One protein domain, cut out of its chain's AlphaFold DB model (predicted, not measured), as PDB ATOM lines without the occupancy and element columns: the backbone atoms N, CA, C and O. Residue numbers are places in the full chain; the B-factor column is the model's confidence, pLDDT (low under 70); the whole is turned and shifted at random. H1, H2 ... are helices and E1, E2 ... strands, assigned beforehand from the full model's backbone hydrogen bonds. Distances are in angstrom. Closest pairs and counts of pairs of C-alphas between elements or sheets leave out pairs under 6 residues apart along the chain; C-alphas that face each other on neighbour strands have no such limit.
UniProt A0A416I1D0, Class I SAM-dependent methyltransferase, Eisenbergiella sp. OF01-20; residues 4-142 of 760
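This is residues 4 to 142 of the 760 residues of the protein "Class I SAM-dependent methyltransferase" of Eisenbergiella sp. OF01-20 (UniProt A0A416I1D0). One helix, H1, lies in the middle, with a small four-stranded sheet, E2 E1 E3 E4, over one side of it and H2, H3 and H4 packed round it, crossing it steeply. H5 packs on H4 on one side of the domain; on the far side from it, the sheet's edge strand E4 runs on into a small hairpin, E5 and E6, whose strand E5 packs on H3. The printed part has 139 residues with five named helices and six named strands, in the order E1, H1, E2, E3, E4, E5, E6, H2, H3, H4, H5, and its class is mixed, helices and strands. The larger sheet is mixed, E2 being parallel to E1 and the other neighbours antiparallel, while the hairpin is antiparallel. The whole is compact and rounded, with a radius of gyration of the C-alphas of 14.3 A and spans of 38 by 32 by 29 A.

E1, residues 4 to 8, begins at C-alpha 4 (10.107, 28.595, 6.178) and is 12.9 A long. H1, residues 14 to 25, is 16.0 A long and ends at C-alpha 25 (1.904, 33.381, 3.265). E2, residues 30 to 36, is the longest strand, 18.4 A. E3 is residues 41 to 44, 10.1 A; E4 is 47 to 49, 6.0 A; E5 is 51 to 53, 7.1 A; and E6 is 56 to 58, 6.3 A. H2, residues 60 to 72, is 19.1 A long; H3, residues 79 to 92, is 20.4 A. H4, residues 102 to 116, is 19.6 A long, and H5, residues 128 to 141, is 19.8 A, ending at C-alpha 141 (3.978, 40.492, 10.152).

E1, H1 and E2 form a strand-helix-strand unit, two parallel neighbour strands with a helix between, and its crossover is right-handed. N 6 and O 32 of E1 and E2 are 2.8 A apart, within hydrogen-bond range. E3 is antiparallel to E1, with N 7 and O 41 at 2.9 A. E3 and E4 are a hairpin, with N 44 and O 47 at 2.9 A. H1 is on one face of this sheet, over E2, slantwise to the strands at 38 degrees on the local plane; its closest C-alphas to E2 are those of Arg 21 and Ala 31, 5.4 A apart. E4 runs on into E5 at 32 degrees across a break of 1 residue. E5 and E6 are a hairpin, with N 53 and O 56 at 2.8 A, and the closest C-alphas of E5 and H3 are those of Tyr 53 and Ala 87, 6.0 A apart. H2 only grazes the larger sheet, with its residues 60 to 64. H1 is the hub and touches four helices. It touches H4 at a steep tilt of 42 degrees, opposite ways, the closest C-alphas being those of Ile 15 and Arg 113, 6.3 A apart. H2 and H3 touch at a steep tilt of 51 degrees, opposite ways, closest at the C-alphas of Ala 66 and Val 81, 5.6 A. H4 and H5 touch at a steep tilt of 52 degrees, the same way, closest at the C-alphas of Ile 108 and Leu 130, 6.7 A. H2 and H5 are apart. In H1, H2, H3 and H4 every O i to N i+4 pair is within hydrogen-bond range; in H5, 9 of 10 are.

The two C-alphas farthest apart are those of Gly 55 and Gly 122, 42.5 A. The printed part has no cut. The link from H4 to H5, 11 residues, is long. The mean pLDDT of the printed part is 78.6, and 27 residues are under 70: 34 to 38, 48 to 59, 77, 94 to 99 and 120 to 122.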
ATOM      1  N   VAL A   4       9.153  28.744   7.279       85.06
ATOM      2  CA  VAL A   4      10.107  28.595   6.178       85.06
ATOM      3  C   VAL A   4      11.318  29.460   6.501       85.06
ATOM      4  O   VAL A   4      11.208  30.688   6.509       85.06
ATOM      5  N   LYS A   5      12.468  28.836   6.768       85.56
ATOM      6  CA  LYS A   5      13.731  29.558   6.972       85.56
ATOM      7  C   LYS A   5      14.473  29.695   5.658       85.56
ATOM      8  O   LYS A   5      14.604  28.724   4.920       85.56
ATOM      9  N   ILE A   6      14.961  30.893   5.369       82.06
ATOM     10  CA  ILE A   6      15.569  31.245   4.088       82.06
ATOM     11  C   ILE A   6      17.039  31.571   4.305       82.06
ATOM     12  O   ILE A   6      17.383  32.400   5.152       82.06
ATOM     13  N   TYR A   7      17.878  30.954   3.480       78.19
ATOM     14  CA  TYR A   7      19.303  31.219   3.373       78.19
ATOM     15  C   TYR A   7      19.596  31.673   1.947       78.19
ATOM     16  O   TYR A   7      19.133  31.067   0.976       78.19
ATOM     17  N   SER A   8      20.364  32.743   1.808       75.25
ATOM     18  CA  SER A   8      20.679  33.325   0.506       75.25
ATOM     19  C   SER A   8      22.153  33.677   0.407       75.25
ATOM     20  O   SER A   8      22.774  34.081   1.386       75.25
ATOM     21  N   GLU A   9      22.708  33.570  -0.796       71.44
ATOM     22  CA  GLU A   9      24.076  34.016  -1.072       71.44
ATOM     23  C   GLU A   9      24.169  35.548  -1.047       71.44
ATOM     24  O   GLU A   9      25.170  36.097  -0.585       71.44
ATOM     25  N   LYS A  10      23.100  36.226  -1.483       71.50
ATOM     26  CA  LYS A  10      22.976  37.686  -1.547       71.50
ATOM     27  C   LYS A  10      22.049  38.218  -0.456       71.50
ATOM     28  O   LYS A  10      21.032  37.588  -0.149       71.50
ATOM     29  N   GLN A  11      22.363  39.396   0.076       76.44
ATOM     30  CA  GLN A  11      21.435  40.151   0.917       76.44
ATOM     31  C   GLN A  11      20.183  40.558   0.119       76.44
ATOM     32  O   GLN A  11      20.255  40.771  -1.088       76.44
ATOM     33  N   MET A  12      19.032  40.645   0.791       82.19
ATOM     34  CA  MET A  12      17.745  40.961   0.161       82.19
ATOM     35  C   MET A  12      17.183  42.254   0.726       82.19
ATOM     36  O   MET A  12      16.951  42.323   1.932       82.19
ATOM     37  N   ASN A  13      16.889  43.216  -0.149       85.50
ATOM     38  CA  ASN A  13      16.214  44.451   0.243       85.50
ATOM     39  C   ASN A  13      14.794  44.179   0.806       85.50
ATOM     40  O   ASN A  13      14.220  43.105   0.577       85.50
ATOM     41  N   PRO A  14      14.190  45.145   1.519       88.81
ATOM     42  CA  PRO A  14      12.859  44.980   2.107       88.81
ATOM     43  C   PRO A  14      11.750  44.573   1.128       88.81
ATOM     44  O   PRO A  14      10.899  43.760   1.489       88.81
ATOM     45  N   ILE A  15      11.753  45.085  -0.113       89.62
ATOM     46  CA  ILE A  15      10.753  44.698  -1.127       89.62
ATOM     47  C   ILE A  15      10.853  43.205  -1.405       89.62
ATOM     48  O   ILE A  15       9.847  42.499  -1.351       89.62
ATOM     49  N   LEU A  16      12.060  42.712  -1.681       89.38
ATOM     50  CA  LEU A  16      12.301  41.311  -1.997       89.38
ATOM     51  C   LEU A  16      11.881  40.406  -0.831       89.38
ATOM     52  O   LEU A  16      11.179  39.413  -1.040       89.38
ATOM     53  N   LYS A  17      12.210  40.797   0.407       89.94
ATOM     54  CA  LYS A  17      11.761  40.087   1.611       89.94
ATOM     55  C   LYS A  17      10.239  40.052   1.734       89.94
ATOM     56  O   LYS A  17       9.673  39.002   2.031       89.94
ATOM     57  N   ASN A  18       9.559  41.169   1.485       90.88
ATOM     58  CA  ASN A  18       8.103  41.249   1.582       90.88
ATOM     59  C   ASN A  18       7.392  40.457   0.481       90.88
ATOM     60  O   ASN A  18       6.401  39.788   0.770       90.88
ATOM     61  N   LEU A  19       7.913  40.459  -0.748       91.94
ATOM     62  CA  LEU A  19       7.416  39.590  -1.816       91.94
ATOM     63  C   LEU A  19       7.549  38.117  -1.429       91.94
ATOM     64  O   LEU A  19       6.600  37.353  -1.586       91.94
ATOM     65  N   PHE A  20       8.678  37.728  -0.838       91.19
ATOM     66  CA  PHE A  20       8.860  36.370  -0.337       91.19
ATOM     67  C   PHE A  20       7.875  36.038   0.793       91.19
ATOM     68  O   PHE A  20       7.219  34.996   0.751       91.19
ATOM     69  N   ARG A  21       7.712  36.935   1.778       92.00
ATOM     70  CA  ARG A  21       6.718  36.797   2.859       92.00
ATOM     71  C   ARG A  21       5.317  36.592   2.295       92.00
ATOM     72  O   ARG A  21       4.612  35.714   2.779       92.00
ATOM     73  N   ALA A  22       4.937  37.344   1.262       92.31
ATOM     74  CA  ALA A  22       3.647  37.199   0.594       92.31
ATOM     75  C   ALA A  22       3.501  35.827  -0.078       92.31
ATOM     76  O   ALA A  22       2.494  35.156   0.126       92.31
ATOM     77  N   ILE A  23       4.519  35.378  -0.815       91.12
ATOM     78  CA  ILE A  23       4.527  34.072  -1.493       91.12
ATOM     79  C   ILE A  23       4.393  32.922  -0.487       91.12
ATOM     80  O   ILE A  23       3.585  32.019  -0.682       91.12
ATOM     81  N   VAL A  24       5.145  32.964   0.613       89.88
ATOM     82  CA  VAL A  24       5.081  31.939   1.670       89.88
ATOM     83  C   VAL A  24       3.752  31.995   2.423       89.88
ATOM     84  O   VAL A  24       3.195  30.953   2.771       89.88
ATOM     85  N   LEU A  25       3.199  33.194   2.620       90.00
ATOM     86  CA  LEU A  25       1.904  33.381   3.265       90.00
ATOM     87  C   LEU A  25       0.751  32.778   2.452       90.00
ATOM     88  O   LEU A  25      -0.204  32.274   3.039       90.00
ATOM     89  N   LEU A  26       0.852  32.762   1.120       89.12
ATOM     90  CA  LEU A  26      -0.107  32.069   0.249       89.12
ATOM     91  C   LEU A  26      -0.111  30.547   0.443       89.12
ATOM     92  O   LEU A  26      -1.100  29.895   0.115       89.12
ATOM     93  N   ALA A  27       0.962  29.987   1.005       85.81
ATOM     94  CA  ALA A  27       1.032  28.594   1.438       85.81
ATOM     95  C   ALA A  27       0.654  28.406   2.925       85.81
ATOM     96  O   ALA A  27       0.923  27.344   3.484       85.81
ATOM     97  N   ASP A  28       0.055  29.421   3.567       86.12
ATOM     98  CA  ASP A  28      -0.294  29.455   4.997       86.12
ATOM     99  C   ASP A  28       0.908  29.193   5.924       86.12
ATOM    100  O   ASP A  28       0.816  28.510   6.951       86.12
ATOM    101  N   ARG A  29       2.063  29.762   5.564       86.75
ATOM    102  CA  ARG A  29       3.312  29.680   6.330       86.75
ATOM    103  C   ARG A  29       3.894  31.067   6.604       86.75
ATOM    104  O   ARG A  29       3.500  32.062   5.997       86.75
ATOM    105  N   SER A  30       4.860  31.123   7.513       88.44
ATOM    106  CA  SER A  30       5.646  32.321   7.834       88.44
ATOM    107  C   SER A  30       7.065  32.203   7.285       88.44
ATOM    108  O   SER A  30       7.653  31.123   7.313       88.44
ATOM    109  N   ALA A  31       7.618  33.312   6.799       88.88
ATOM    110  CA  ALA A  31       8.992  33.395   6.317       88.88
ATOM    111  C   ALA A  31       9.920  33.988   7.390       88.88
ATOM    112  O   ALA A  31       9.618  35.030   7.974       88.88
ATOM    113  N   GLU A  32      11.067  33.348   7.595       86.81
ATOM    114  CA  GLU A  32      12.145  33.786   8.481       86.81
ATOM    115  C   GLU A  32      13.453  33.841   7.678       86.81
ATOM    116  O   GLU A  32      13.799  32.891   6.976       86.81
ATOM    117  N   PHE A  33      14.191  34.947   7.758       84.00
ATOM    118  CA  PHE A  33      15.459  35.118   7.041       84.00
ATOM    119  C   PHE A  33      16.606  34.847   8.016       84.00
ATOM    120  O   PHE A  33      16.862  35.656   8.903       84.00
ATOM    121  N   ALA A  34      17.245  33.682   7.883       67.56
ATOM    122  CA  ALA A  34      18.134  33.126   8.906       67.56
ATOM    123  C   ALA A  34      19.623  33.462   8.694       67.56
ATOM    124  O   ALA A  34      20.411  33.330   9.627       67.56
ATOM    125  N   GLY A  35      20.023  33.905   7.496       64.19
ATOM    126  CA  GLY A  35      21.389  34.375   7.250       64.19
ATOM    127  C   GLY A  35      21.756  34.539   5.777       64.19
ATOM    128  O   GLY A  35      21.127  33.956   4.886       64.19
ATOM    129  N   TYR A  36      22.806  35.326   5.536       65.00
ATOM    130  CA  TYR A  36      23.342  35.624   4.209       65.00
ATOM    131  C   TYR A  36      24.756  35.072   4.032       65.00
ATOM    132  O   TYR A  36      25.517  34.939   4.986       65.00
ATOM    133  N   GLY A  37      25.117  34.758   2.791       57.91
ATOM    134  CA  GLY A  37      26.455  34.319   2.415       57.91
ATOM    135  C   GLY A  37      26.682  32.808   2.410       57.91
ATOM    136  O   GLY A  37      27.824  32.382   2.251       57.91
ATOM    137  N   GLN A  38      25.617  32.017   2.519       64.19
ATOM    138  CA  GLN A  38      25.622  30.571   2.287       64.19
ATOM    139  C   GLN A  38      24.899  30.246   0.981       64.19
ATOM    140  O   GLN A  38      24.109  31.056   0.501       64.19
ATOM    141  N   LYS A  39      25.129  29.043   0.434       71.00
ATOM    142  CA  LYS A  39      24.435  28.573  -0.771       71.00
ATOM    143  C   LYS A  39      22.922  28.731  -0.613       71.00
ATOM    144  O   LYS A  39      22.363  28.271   0.385       71.00
ATOM    145  N   ALA A  40      22.282  29.344  -1.606       75.75
ATOM    146  CA  ALA A  40      20.858  29.651  -1.556       75.75
ATOM    147  C   ALA A  40      20.034  28.372  -1.316       75.75
ATOM    148  O   ALA A  40      20.051  27.448  -2.136       75.75
ATOM    149  N   CYS A  41      19.315  28.319  -0.195       76.06
ATOM    150  CA  CYS A  41      18.428  27.214   0.165       76.06
ATOM    151  C   CYS A  41      17.330  27.672   1.134       76.06
ATOM    152  O   CYS A  41      17.393  28.762   1.702       76.06
ATOM    153  N   PHE A  42      16.325  26.824   1.339       82.00
ATOM    154  CA  PHE A  42      15.331  27.023   2.385       82.00
ATOM    155  C   PHE A  42      15.155  25.747   3.209       82.00
ATOM    156  O   PHE A  42      15.336  24.627   2.720       82.00
ATOM    157  N   GLU A  43      14.810  25.934   4.474       81.56
ATOM    158  CA  GLU A  43      14.426  24.866   5.385       81.56
ATOM    159  C   GLU A  43      12.923  24.945   5.618       81.56
ATOM    160  O   GLU A  43      12.378  25.999   5.961       81.56
ATOM    161  N   LEU A  44      12.265  23.810   5.422       80.06
ATOM    162  CA  LEU A  44      10.860  23.614   5.721       80.06
ATOM    163  C   LEU A  44      10.788  22.713   6.946       80.06
ATOM    164  O   LEU A  44      11.266  21.584   6.900       80.06
ATOM    165  N   ASP A  45      10.231  23.208   8.048       75.56
ATOM    166  CA  ASP A  45      10.030  22.392   9.255       75.56
ATOM    167  C   ASP A  45      11.319  21.748   9.814       75.56
ATOM    168  O   ASP A  45      11.284  20.708  10.465       75.56
ATOM    169  N   GLY A  46      12.468  22.400   9.590       71.50
ATOM    170  CA  GLY A  46      13.789  21.941  10.039       71.50
ATOM    171  C   GLY A  46      14.520  21.023   9.055       71.50
ATOM    172  O   GLY A  46      15.664  20.655   9.316       71.50
ATOM    173  N   GLU A  47      13.913  20.690   7.914       71.31
ATOM    174  CA  GLU A  47      14.539  19.893   6.859       71.31
ATOM    175  C   GLU A  47      14.886  20.757   5.639       71.31
ATOM    176  O   GLU A  47      14.055  21.506   5.109       71.31
ATOM    177  N   LYS A  48      16.133  20.643   5.159       68.56
ATOM    178  CA  LYS A  48      16.555  21.289   3.909       68.56
ATOM    179  C   LYS A  48      15.789  20.674   2.749       68.56
ATOM    180  O   LYS A  48      15.928  19.486   2.470       68.56
ATOM    181  N   SER A  49      14.997  21.499   2.077       66.56
ATOM    182  CA  SER A  49      14.096  21.058   1.019       66.56
ATOM    183  C   SER A  49      14.583  21.530  -0.351       66.56
ATOM    184  O   SER A  49      15.137  22.621  -0.491       66.56
ATOM    185  N   ALA A  50      14.369  20.698  -1.370       58.81
ATOM    186  CA  ALA A  50      14.562  21.045  -2.776       58.81
ATOM    187  C   ALA A  50      13.203  21.393  -3.414       58.81
ATOM    188  O   ALA A  50      12.182  20.803  -3.059       58.81
ATOM    189  N   VAL A  51      13.172  22.361  -4.337       56.41
ATOM    190  CA  VAL A  51      11.950  22.749  -5.070       56.41
ATOM    191  C   VAL A  51      11.844  21.886  -6.328       56.41
ATOM    192  O   VAL A  51      12.849  21.684  -6.996       56.41
ATOM    193  N   PHE A  52      10.651  21.417  -6.707       49.34
ATOM    194  CA  PHE A  52      10.448  20.623  -7.931       49.34
ATOM    195  C   PHE A  52       9.343  21.209  -8.828       49.34
ATOM    196  O   PHE A  52       8.295  21.628  -8.334       49.34
ATOM    197  N   TYR A  53       9.540  21.199 -10.151       42.38
ATOM    198  CA  TYR A  53       8.551  21.574 -11.171       42.38
ATOM    199  C   TYR A  53       8.664  20.686 -12.408       42.38
ATOM    200  O   TYR A  53       9.754  20.443 -12.912       42.38
ATOM    201  N   GLY A  54       7.531  20.177 -12.905       41.19
ATOM    202  CA  GLY A  54       7.509  19.322 -14.101       41.19
ATOM    203  C   GLY A  54       8.271  17.993 -13.967       41.19
ATOM    204  O   GLY A  54       8.510  17.340 -14.975       41.19
ATOM    205  N   GLY A  55       8.646  17.587 -12.748       46.69
ATOM    206  CA  GLY A  55       9.511  16.429 -12.487       46.69
ATOM    207  C   GLY A  55      11.006  16.761 -12.372       46.69
ATOM    208  O   GLY A  55      11.786  15.870 -12.049       46.69
ATOM    209  N   GLU A  56      11.403  18.021 -12.575       44.69
ATOM    210  CA  GLU A  56      12.783  18.500 -12.435       44.69
ATOM    211  C   GLU A  56      12.957  19.360 -11.175       44.69
ATOM    212  O   GLU A  56      12.033  20.048 -10.739       44.69
ATOM    213  N   GLU A  57      14.144  19.322 -10.568       62.00
ATOM    214  CA  GLU A  57      14.488  20.168  -9.421       62.00
ATOM    215  C   GLU A  57      14.664  21.629  -9.881       62.00
ATOM    216  O   GLU A  57      15.607  21.955 -10.606       62.00
ATOM    217  N   ILE A  58      13.782  22.534  -9.441       61.44
ATOM    218  CA  ILE A  58      14.045  23.972  -9.527       61.44
ATOM    219  C   ILE A  58      15.124  24.284  -8.494       61.44
ATOM    220  O   ILE A  58      14.914  24.185  -7.283       61.44
ATOM    221  N   ARG A  59      16.283  24.741  -8.963       69.56
ATOM    222  CA  ARG A  59      17.302  25.292  -8.067       69.56
ATOM    223  C   ARG A  59      16.721  26.523  -7.372       69.56
ATOM    224  O   ARG A  59      16.325  27.468  -8.044       69.56
ATOM    225  N   PHE A  60      16.709  26.539  -6.039       75.69
ATOM    226  CA  PHE A  60      16.178  27.658  -5.246       75.69
ATOM    227  C   PHE A  60      16.775  29.021  -5.644       75.69
ATOM    228  O   PHE A  60      16.067  30.021  -5.642       75.69
ATOM    229  N   ALA A  61      18.036  29.048  -6.089       73.06
ATOM    230  CA  ALA A  61      18.665  30.233  -6.678       73.06
ATOM    231  C   ALA A  61      17.864  30.822  -7.857       73.06
ATOM    232  O   ALA A  61      17.597  32.013  -7.870       73.06
ATOM    233  N   SER A  62      17.379  29.986  -8.782       74.81
ATOM    234  CA  SER A  62      16.572  30.432  -9.927       74.81
ATOM    235  C   SER A  62      15.225  31.022  -9.507       74.81
ATOM    236  O   SER A  62      14.697  31.900 -10.181       74.81
ATOM    237  N   PHE A  63      14.662  30.561  -8.390       82.06
ATOM    238  CA  PHE A  63      13.469  31.171  -7.806       82.06
ATOM    239  C   PHE A  63      13.781  32.534  -7.172       82.06
ATOM    240  O   PHE A  63      13.010  33.474  -7.362       82.06
ATOM    241  N   LEU A  64      14.911  32.668  -6.469       80.94
ATOM    242  CA  LEU A  64      15.353  33.960  -5.940       80.94
ATOM    243  C   LEU A  64      15.588  34.977  -7.061       80.94
ATOM    244  O   LEU A  64      15.071  36.086  -6.963       80.94
ATOM    245  N   ASP A  65      16.265  34.572  -8.139       82.50
ATOM    246  CA  ASP A  65      16.481  35.410  -9.323       82.50
ATOM    247  C   ASP A  65      15.139  35.864  -9.928       82.50
ATOM    248  O   ASP A  65      14.960  37.029 -10.281       82.50
ATOM    249  N   ALA A  66      14.151  34.965  -9.990       82.31
ATOM    250  CA  ALA A  66      12.825  35.275 -10.514       82.31
ATOM    251  C   ALA A  66      12.082  36.325  -9.661       82.31
ATOM    252  O   ALA A  66      11.467  37.242 -10.208       82.31
ATOM    253  N   ILE A  67      12.148  36.244  -8.326       84.69
ATOM    254  CA  ILE A  67      11.547  37.277  -7.462       84.69
ATOM    255  C   ILE A  67      12.353  38.584  -7.527       84.69
ATOM    256  O   ILE A  67      11.756  39.663  -7.525       84.69
ATOM    257  N   GLU A  68      13.683  38.514  -7.615       86.31
ATOM    258  CA  GLU A  68      14.555  39.687  -7.764       86.31
ATOM    259  C   GLU A  68      14.141  40.502  -9.001       86.31
ATOM    260  O   GLU A  68      13.901  41.705  -8.882       86.31
ATOM    261  N   VAL A  69      13.892  39.843 -10.139       84.75
ATOM    262  CA  VAL A  69      13.343  40.473 -11.354       84.75
ATOM    263  C   VAL A  69      12.006  41.176 -11.085       84.75
ATOM    264  O   VAL A  69      11.826  42.328 -11.485       84.75
ATOM    265  N   LEU A  70      11.069  40.550 -10.364       81.75
ATOM    266  CA  LEU A  70       9.780  41.186 -10.037       81.75
ATOM    267  C   LEU A  70       9.909  42.403  -9.118       81.75
ATOM    268  O   LEU A  70       9.066  43.308  -9.174       81.75
ATOM    269  N   SER A  71      10.925  42.414  -8.255       81.00
ATOM    270  CA  SER A  71      11.155  43.516  -7.323       81.00
ATOM    271  C   SER A  71      11.542  44.813  -8.040       81.00
ATOM    272  O   SER A  71      11.191  45.888  -7.557       81.00
ATOM    273  N   VAL A  72      12.179  44.710  -9.215       79.56
ATOM    274  CA  VAL A  72      12.663  45.851 -10.013       79.56
ATOM    275  C   VAL A  72      11.880  46.097 -11.307       79.56
ATOM    276  O   VAL A  72      11.974  47.181 -11.873       79.56
ATOM    277  N   SER A  73      11.102  45.125 -11.792       77.94
ATOM    278  CA  SER A  73      10.349  45.255 -13.047       77.94
ATOM    279  C   SER A  73       9.273  46.345 -12.977       77.94
ATOM    280  O   SER A  73       8.533  46.432 -12.000       77.94
ATOM    281  N   GLU A  74       9.070  47.119 -14.045       71.62
ATOM    282  CA  GLU A  74       7.932  48.050 -14.123       71.62
ATOM    283  C   GLU A  74       6.580  47.312 -14.076       71.62
ATOM    284  O   GLU A  74       5.619  47.795 -13.470       71.62
ATOM    285  N   LYS A  75       6.515  46.092 -14.630       70.38
ATOM    286  CA  LYS A  75       5.304  45.259 -14.686       70.38
ATOM    287  C   LYS A  75       5.501  43.907 -13.997       70.38
ATOM    288  O   LYS A  75       6.495  43.225 -14.223       70.38
ATOM    289  N   MET A  76       4.531  43.482 -13.186       71.75
ATOM    290  CA  MET A  76       4.531  42.149 -12.554       71.75
ATOM    291  C   MET A  76       3.771  41.099 -13.391       71.75
ATOM    292  O   MET A  76       3.095  40.240 -12.831       71.75
ATOM    293  N   ASP A  77       3.790  41.191 -14.725       69.06
ATOM    294  CA  ASP A  77       3.047  40.313 -15.650       69.06
ATOM    295  C   ASP A  77       3.918  39.320 -16.436       69.06
ATOM    296  O   ASP A  77       3.502  38.808 -17.474       69.06
ATOM    297  N   ASP A  78       5.094  38.975 -15.909       77.69
ATOM    298  CA  ASP A  78       5.958  37.960 -16.510       77.69
ATOM    299  C   ASP A  78       5.396  36.542 -16.274       77.69
ATOM    300  O   ASP A  78       5.500  35.962 -15.189       77.69
ATOM    301  N   SER A  79       4.762  35.992 -17.316       77.56
ATOM    302  CA  SER A  79       4.111  34.675 -17.305       77.56
ATOM    303  C   SER A  79       5.048  33.543 -16.881       77.56
ATOM    304  O   SER A  79       4.601  32.603 -16.222       77.56
ATOM    305  N   ASP A  80       6.334  33.608 -17.229       81.00
ATOM    306  CA  ASP A  80       7.280  32.539 -16.911       81.00
ATOM    307  C   ASP A  80       7.756  32.642 -15.463       81.00
ATOM    308  O   ASP A  80       7.762  31.638 -14.745       81.00
ATOM    309  N   VAL A  81       8.013  33.856 -14.976       83.69
ATOM    310  CA  VAL A  81       8.316  34.100 -13.559       83.69
ATOM    311  C   VAL A  81       7.142  33.705 -12.655       83.69
ATOM    312  O   VAL A  81       7.332  33.016 -11.649       83.69
ATOM    313  N   LEU A  82       5.907  34.063 -13.023       85.25
ATOM    314  CA  LEU A  82       4.711  33.692 -12.257       85.25
ATOM    315  C   LEU A  82       4.523  32.167 -12.183       85.25
ATOM    316  O   LEU A  82       4.127  31.657 -11.133       85.25
ATOM    317  N   LYS A  83       4.847  31.412 -13.245       83.62
ATOM    318  CA  LYS A  83       4.812  29.934 -13.219       83.62
ATOM    319  C   LYS A  83       5.809  29.358 -12.216       83.62
ATOM    320  O   LYS A  83       5.443  28.446 -11.473       83.62
ATOM    321  N   VAL A  84       7.031  29.894 -12.171       84.19
ATOM    322  CA  VAL A  84       8.068  29.470 -11.212       84.19
ATOM    323  C   VAL A  84       7.601  29.722  -9.774       84.19
ATOM    324  O   VAL A  84       7.717  28.839  -8.924       84.19
ATOM    325  N   ILE A  85       6.988  30.877  -9.504       86.62
ATOM    326  CA  ILE A  85       6.461  31.206  -8.172       86.62
ATOM    327  C   ILE A  85       5.288  30.295  -7.788       86.62
ATOM    328  O   ILE A  85       5.253  29.776  -6.674       86.62
ATOM    329  N   LEU A  86       4.346  30.041  -8.701       85.81
ATOM    330  CA  LEU A  86       3.238  29.110  -8.455       85.81
ATOM    331  C   LEU A  86       3.735  27.689  -8.161       85.81
ATOM    332  O   LEU A  86       3.173  27.007  -7.304       85.81
ATOM    333  N   ALA A  87       4.780  27.234  -8.857       81.44
ATOM    334  CA  ALA A  87       5.414  25.949  -8.586       81.44
ATOM    335  C   ALA A  87       6.003  25.897  -7.170       81.44
ATOM    336  O   ALA A  87       5.785  24.926  -6.445       81.44
ATOM    337  N   PHE A  88       6.673  26.972  -6.748       84.00
ATOM    338  CA  PHE A  88       7.209  27.086  -5.397       84.00
ATOM    339  C   PHE A  88       6.104  27.069  -4.328       84.00
ATOM    340  O   PHE A  88       6.192  26.281  -3.389       84.00
ATOM    341  N   ILE A  89       5.020  27.835  -4.500       84.88
ATOM    342  CA  ILE A  89       3.870  27.829  -3.570       84.88
ATOM    343  C   ILE A  89       3.310  26.410  -3.409       84.88
ATOM    344  O   ILE A  89       3.076  25.958  -2.287       84.88
ATOM    345  N   LYS A  90       3.149  25.673  -4.518       81.38
ATOM    346  CA  LYS A  90       2.688  24.275  -4.490       81.38
ATOM    347  C   LYS A  90       3.637  23.362  -3.718       81.38
ATOM    348  O   LYS A  90       3.158  22.492  -3.002       81.38
ATOM    349  N   SER A  91       4.951  23.572  -3.825       78.44
ATOM    350  CA  SER A  91       5.945  22.782  -3.081       78.44
ATOM    351  C   SER A  91       5.893  23.005  -1.562       78.44
ATOM    352  O   SER A  91       6.271  22.118  -0.803       78.44
ATOM    353  N   LEU A  92       5.391  24.159  -1.109       78.50
ATOM    354  CA  LEU A  92       5.244  24.483   0.314       78.50
ATOM    355  C   LEU A  92       3.916  23.993   0.916       78.50
ATOM    356  O   LEU A  92       3.802  23.842   2.138       78.50
ATOM    357  N   ALA A  93       2.890  23.783   0.090       70.50
ATOM    358  CA  ALA A  93       1.544  23.470   0.548       70.50
ATOM    359  C   ALA A  93       1.451  22.046   1.133       70.50
ATOM    360  O   ALA A  93       1.820  21.066   0.496       70.50
ATOM    361  N   PHE A  94       0.911  21.920   2.350       57.97
ATOM    362  CA  PHE A  94       0.751  20.629   3.048       57.97
ATOM    363  C   PHE A  94      -0.419  19.775   2.509       57.97
ATOM    364  O   PHE A  94      -0.549  18.599   2.835       57.97
ATOM    365  N   GLN A  95      -1.297  20.360   1.689       52.84
ATOM    366  CA  GLN A  95      -2.418  19.685   1.030       52.84
ATOM    367  C   GLN A  95      -2.515  20.182  -0.417       52.84
ATOM    368  O   GLN A  95      -2.206  21.344  -0.674       52.84
ATOM    369  N   GLU A  96      -3.034  19.362  -1.341       51.59
ATOM    370  CA  GLU A  96      -3.303  19.699  -2.763       51.59
ATOM    371  C   GLU A  96      -4.282  20.889  -2.981       51.59
ATOM    372  O   GLU A  96      -4.801  21.096  -4.074       51.59
ATOM    373  N   LYS A  97      -4.566  21.687  -1.943       49.28
ATOM    374  CA  LYS A  97      -5.576  22.751  -1.886       49.28
ATOM    375  C   LYS A  97      -5.063  24.176  -2.097       49.28
ATOM    376  O   LYS A  97      -5.887  25.083  -2.089       49.28
ATOM    377  N   ALA A  98      -3.763  24.416  -2.283       53.62
ATOM    378  CA  ALA A  98      -3.283  25.766  -2.601       53.62
ATOM    379  C   ALA A  98      -3.640  26.132  -4.058       53.62
ATOM    380  O   ALA A  98      -2.813  26.061  -4.966       53.62
ATOM    381  N   THR A  99      -4.902  26.479  -4.301       64.12
ATOM    382  CA  THR A  99      -5.410  26.940  -5.598       64.12
ATOM    383  C   THR A  99      -5.336  28.459  -5.674       64.12
ATOM    384  O   THR A  99      -6.364  29.124  -5.731       64.12
ATOM    385  N   VAL A 100      -4.121  29.011  -5.665       81.62
ATOM    386  CA  VAL A 100      -3.910  30.411  -6.055       81.62
ATOM    387  C   VAL A 100      -3.828  30.458  -7.576       81.62
ATOM    388  O   VAL A 100      -3.002  29.772  -8.185       81.62
ATOM    389  N   SER A 101      -4.708  31.234  -8.208       86.31
ATOM    390  CA  SER A 101      -4.640  31.454  -9.656       86.31
ATOM    391  C   SER A 101      -3.469  32.377 -10.018       86.31
ATOM    392  O   SER A 101      -3.020  33.172  -9.196       86.31
ATOM    393  N   ALA A 102      -2.973  32.316 -11.259       85.94
ATOM    394  CA  ALA A 102      -1.922  33.235 -11.713       85.94
ATOM    395  C   ALA A 102      -2.353  34.711 -11.607       85.94
ATOM    396  O   ALA A 102      -1.543  35.569 -11.261       85.94
ATOM    397  N   GLU A 103      -3.635  34.988 -11.852       87.25
ATOM    398  CA  GLU A 103      -4.220  36.325 -11.742       87.25
ATOM    399  C   GLU A 103      -4.271  36.806 -10.284       87.25
ATOM    400  O   GLU A 103      -3.897  37.936  -9.980       87.25
ATOM    401  N   GLU A 104      -4.675  35.938  -9.359       88.81
ATOM    402  CA  GLU A 104      -4.685  36.236  -7.925       88.81
ATOM    403  C   GLU A 104      -3.270  36.460  -7.378       88.81
ATOM    404  O   GLU A 104      -3.031  37.454  -6.689       88.81
ATOM    405  N   LEU A 105      -2.314  35.599  -7.749       90.12
ATOM    406  CA  LEU A 105      -0.904  35.769  -7.399       90.12
ATOM    407  C   LEU A 105      -0.397  37.135  -7.867       90.12
ATOM    408  O   LEU A 105       0.179  37.886  -7.085       90.12
ATOM    409  N   GLN A 106      -0.651  37.480  -9.128       89.94
ATOM    410  CA  GLN A 106      -0.242  38.758  -9.689       89.94
ATOM    411  C   GLN A 106      -0.828  39.945  -8.910       89.94
ATOM    412  O   GLN A 106      -0.107  40.899  -8.610       89.94
ATOM    413  N   ARG A 107      -2.117  39.904  -8.553       90.00
ATOM    414  CA  ARG A 107      -2.762  40.965  -7.758       90.00
ATOM    415  C   ARG A 107      -2.128  41.103  -6.375       90.00
ATOM    416  O   ARG A 107      -1.839  42.220  -5.951       90.00
ATOM    417  N   ILE A 108      -1.859  39.989  -5.698       91.69
ATOM    418  CA  ILE A 108      -1.263  39.975  -4.354       91.69
ATOM    419  C   ILE A 108       0.189  40.456  -4.374       91.69
ATOM    420  O   ILE A 108       0.582  41.240  -3.511       91.69
ATOM    421  N   LEU A 109       0.983  40.052  -5.368       91.31
ATOM    422  CA  LEU A 109       2.357  40.533  -5.530       91.31
ATOM    423  C   LEU A 109       2.389  42.037  -5.828       91.31
ATOM    424  O   LEU A 109       3.156  42.762  -5.192       91.31
ATOM    425  N   ASN A 110       1.504  42.529  -6.703       89.50
ATOM    426  CA  ASN A 110       1.358  43.964  -6.975       89.50
ATOM    427  C   ASN A 110       0.960  44.742  -5.717       89.50
ATOM    428  O   ASN A 110       1.566  45.768  -5.406       89.50
ATOM    429  N   PHE A 111      -0.025  44.243  -4.967       90.06
ATOM    430  CA  PHE A 111      -0.453  44.825  -3.698       90.06
ATOM    431  C   PHE A 111       0.688  44.848  -2.672       90.06
ATOM    432  O   PHE A 111       0.939  45.866  -2.032       90.06
ATOM    433  N   THR A 112       1.439  43.753  -2.567       90.69
ATOM    434  CA  THR A 112       2.577  43.644  -1.649       90.69
ATOM    435  C   THR A 112       3.673  44.640  -2.011       90.69
ATOM    436  O   THR A 112       4.133  45.380  -1.144       90.69
ATOM    437  N   ARG A 113       4.063  44.714  -3.289       88.56
ATOM    438  CA  ARG A 113       5.103  45.631  -3.766       88.56
ATOM    439  C   ARG A 113       4.712  47.095  -3.582       88.56
ATOM    440  O   ARG A 113       5.517  47.882  -3.109       88.56
ATOM    441  N   SER A 114       3.490  47.454  -3.971       84.38
ATOM    442  CA  SER A 114       3.054  48.855  -4.038       84.38
ATOM    443  C   SER A 114       2.498  49.417  -2.731       84.38
ATOM    444  O   SER A 114       2.401  50.638  -2.623       84.38
ATOM    445  N   ARG A 115       2.113  48.563  -1.767       85.25
ATOM    446  CA  ARG A 115       1.439  48.997  -0.531       85.25
ATOM    447  C   ARG A 115       1.983  48.384   0.752       85.25
ATOM    448  O   ARG A 115       2.073  49.081   1.752       85.25
ATOM    449  N   LEU A 116       2.345  47.101   0.758       87.00
ATOM    450  CA  LEU A 116       2.929  46.481   1.960       87.00
ATOM    451  C   LEU A 116       4.434  46.719   2.069       87.00
ATOM    452  O   LEU A 116       4.999  46.595   3.150       87.00
ATOM    453  N   SER A 117       5.078  47.082   0.962       86.00
ATOM    454  CA  SER A 117       6.514  47.334   0.893       86.00
ATOM    455  C   SER A 117       6.862  48.808   0.736       86.00
ATOM    456  O   SER A 117       8.018  49.088   0.478       86.00
ATOM    457  N   THR A 118       5.912  49.741   0.837       80.38
ATOM    458  CA  THR A 118       6.162  51.191   0.738       80.38
ATOM    459  C   THR A 118       5.347  51.945   1.783       80.38
ATOM    460  O   THR A 118       4.209  51.567   2.067       80.38
ATOM    461  N   TYR A 119       5.899  53.024   2.352       70.06
ATOM    462  CA  TYR A 119       5.292  53.771   3.474       70.06
ATOM    463  C   TYR A 119       3.955  54.470   3.199       70.06
ATOM    464  O   TYR A 119       3.385  55.112   4.084       70.06
ATOM    465  N   ARG A 120       3.414  54.326   1.989       61.72
ATOM    466  CA  ARG A 120       2.109  54.859   1.607       61.72
ATOM    467  C   ARG A 120       0.999  54.006   2.231       61.72
ATOM    468  O   ARG A 120       0.477  53.077   1.616       61.72
ATOM    469  N   VAL A 121       0.632  54.327   3.469       57.19
ATOM    470  CA  VAL A 121      -0.464  53.663   4.189       57.19
ATOM    471  C   VAL A 121      -1.832  54.055   3.630       57.19
ATOM    472  O   VAL A 121      -2.109  55.210   3.314       57.19
ATOM    473  N   GLY A 122      -2.735  53.077   3.632       58.78
ATOM    474  CA  GLY A 122      -4.180  53.265   3.738       58.78
ATOM    475  C   GLY A 122      -4.820  51.939   4.144       58.78
ATOM    476  O   GLY A 122      -4.286  50.906   3.756       58.78
ATOM    477  N   GLY A 123      -5.921  51.971   4.910       70.50
ATOM    478  CA  GLY A 123      -6.565  50.851   5.630       70.50
ATOM    479  C   GLY A 123      -6.961  49.596   4.833       70.50
ATOM    480  O   GLY A 123      -6.264  49.152   3.935       70.50
ATOM    481  N   MET A 124      -8.067  48.943   5.181       80.88
ATOM    482  CA  MET A 124      -8.429  47.659   4.561       80.88
ATOM    483  C   MET A 124      -8.570  47.782   3.023       80.88
ATOM    484  O   MET A 124      -9.174  48.751   2.548       80.88
ATOM    485  N   PRO A 125      -8.000  46.863   2.213       87.62
ATOM    486  CA  PRO A 125      -8.183  46.902   0.763       87.62
ATOM    487  C   PRO A 125      -9.656  46.701   0.388       87.62
ATOM    488  O   PRO A 125     -10.396  46.009   1.082       87.62
ATOM    489  N   GLN A 126     -10.096  47.314  -0.713       86.00
ATOM    490  CA  GLN A 126     -11.492  47.203  -1.154       86.00
ATOM    491  C   GLN A 126     -11.802  45.834  -1.771       86.00
ATOM    492  O   GLN A 126     -12.901  45.322  -1.587       86.00
ATOM    493  N   GLU A 127     -10.840  45.232  -2.472       86.31
ATOM    494  CA  GLU A 127     -11.001  43.916  -3.093       86.31
ATOM    495  C   GLU A 127     -11.006  42.799  -2.045       86.31
ATOM    496  O   GLU A 127     -10.048  42.652  -1.288       86.31
ATOM    497  N   GLU A 128     -12.051  41.973  -2.051       83.06
ATOM    498  CA  GLU A 128     -12.257  40.867  -1.105       83.06
ATOM    499  C   GLU A 128     -11.080  39.876  -1.080       83.06
ATOM    500  O   GLU A 128     -10.584  39.530  -0.009       83.06
ATOM    501  N   VAL A 129     -10.542  39.521  -2.253       79.75
ATOM    502  CA  VAL A 129      -9.357  38.651  -2.392       79.75
ATOM    503  C   VAL A 129      -8.145  39.206  -1.627       79.75
ATOM    504  O   VAL A 129      -7.412  38.464  -0.974       79.75
ATOM    505  N   LEU A 130      -7.947  40.528  -1.647       90.19
ATOM    506  CA  LEU A 130      -6.849  41.177  -0.928       90.19
ATOM    507  C   LEU A 130      -7.149  41.339   0.566       90.19
ATOM    508  O   LEU A 130      -6.216  41.425   1.361       90.19
ATOM    509  N   GLN A 131      -8.421  41.391   0.972       90.88
ATOM    510  CA  GLN A 131      -8.811  41.562   2.374       90.88
ATOM    511  C   GLN A 131      -8.386  40.383   3.234       90.88
ATOM    512  O   GLN A 131      -7.847  40.588   4.322       90.88
ATOM    513  N   ASP A 132      -8.612  39.160   2.766       88.38
ATOM    514  CA  ASP A 132      -8.257  37.968   3.532       88.38
ATOM    515  C   ASP A 132      -6.743  37.775   3.605       88.38
ATOM    516  O   ASP A 132      -6.210  37.519   4.688       88.38
ATOM    517  N   PHE A 133      -6.036  38.010   2.497       91.19
ATOM    518  CA  PHE A 133      -4.575  38.074   2.494       91.19
ATOM    519  C   PHE A 133      -4.051  39.140   3.470       91.19
ATOM    520  O   PHE A 133      -3.187  38.850   4.296       91.19
ATOM    521  N   TYR A 134      -4.609  40.354   3.441       91.44
ATOM    522  CA  TYR A 134      -4.192  41.455   4.309       91.44
ATOM    523  C   TYR A 134      -4.432  41.159   5.796       91.44
ATOM    524  O   TYR A 134      -3.557  41.419   6.615       91.44
ATOM    525  N   LYS A 135      -5.564  40.545   6.171       90.38
ATOM    526  CA  LYS A 135      -5.805  40.109   7.562       90.38
ATOM    527  C   LYS A 135      -4.743  39.112   8.029       90.38
ATOM    528  O   LYS A 135      -4.215  39.262   9.128       90.38
ATOM    529  N   LYS A 136      -4.424  38.111   7.195       90.00
ATOM    530  CA  LYS A 136      -3.374  37.124   7.493       90.00
ATOM    531  C   LYS A 136      -2.005  37.793   7.623       90.00
ATOM    532  O   LYS A 136      -1.271  37.488   8.558       90.00
ATOM    533  N   TRP A 137      -1.694  38.735   6.731       90.75
ATOM    534  CA  TRP A 137      -0.462  39.518   6.778       90.75
ATOM    535  C   TRP A 137      -0.336  40.274   8.099       90.75
ATOM    536  O   TRP A 137       0.643  40.094   8.815       90.75
ATOM    537  N   MET A 138      -1.348  41.066   8.459       88.56
ATOM    538  CA  MET A 138      -1.330  41.886   9.673       88.56
ATOM    539  C   MET A 138      -1.240  41.045  10.950       88.56
ATOM    540  O   MET A 138      -0.605  41.466  11.913       88.56
ATOM    541  N   ALA A 139      -1.834  39.849  10.963       88.69
ATOM    542  CA  ALA A 139      -1.743  38.936  12.100       88.69
ATOM    543  C   ALA A 139      -0.328  38.366  12.314       88.69
ATOM    544  O   ALA A 139       0.034  38.070  13.450       88.69
ATOM    545  N   LEU A 140       0.456  38.196  11.243       86.69
ATOM    546  CA  LEU A 140       1.779  37.562  11.295       86.69
ATOM    547  C   LEU A 140       2.934  38.563  11.291       86.69
ATOM    548  O   LEU A 140       3.861  38.429  12.083       86.69
ATOM    549  N   TYR A 141       2.885  39.549  10.400       84.88
ATOM    550  CA  TYR A 141       3.978  40.492  10.152       84.88
ATOM    551  C   TYR A 141       3.702  41.896  10.700       84.88
ATOM    552  O   TYR A 141       4.620  42.707  10.751       84.88
ATOM    553  N   GLN A 142       2.474  42.156  11.174       81.75
ATOM    554  CA  GLN A 142       2.020  43.461  11.667       81.75
ATOM    555  C   GLN A 142       2.114  44.569  10.606       81.75
ATOM    556  O   GLN A 142       2.369  44.311   9.426       81.75
TER     557      GLN A 142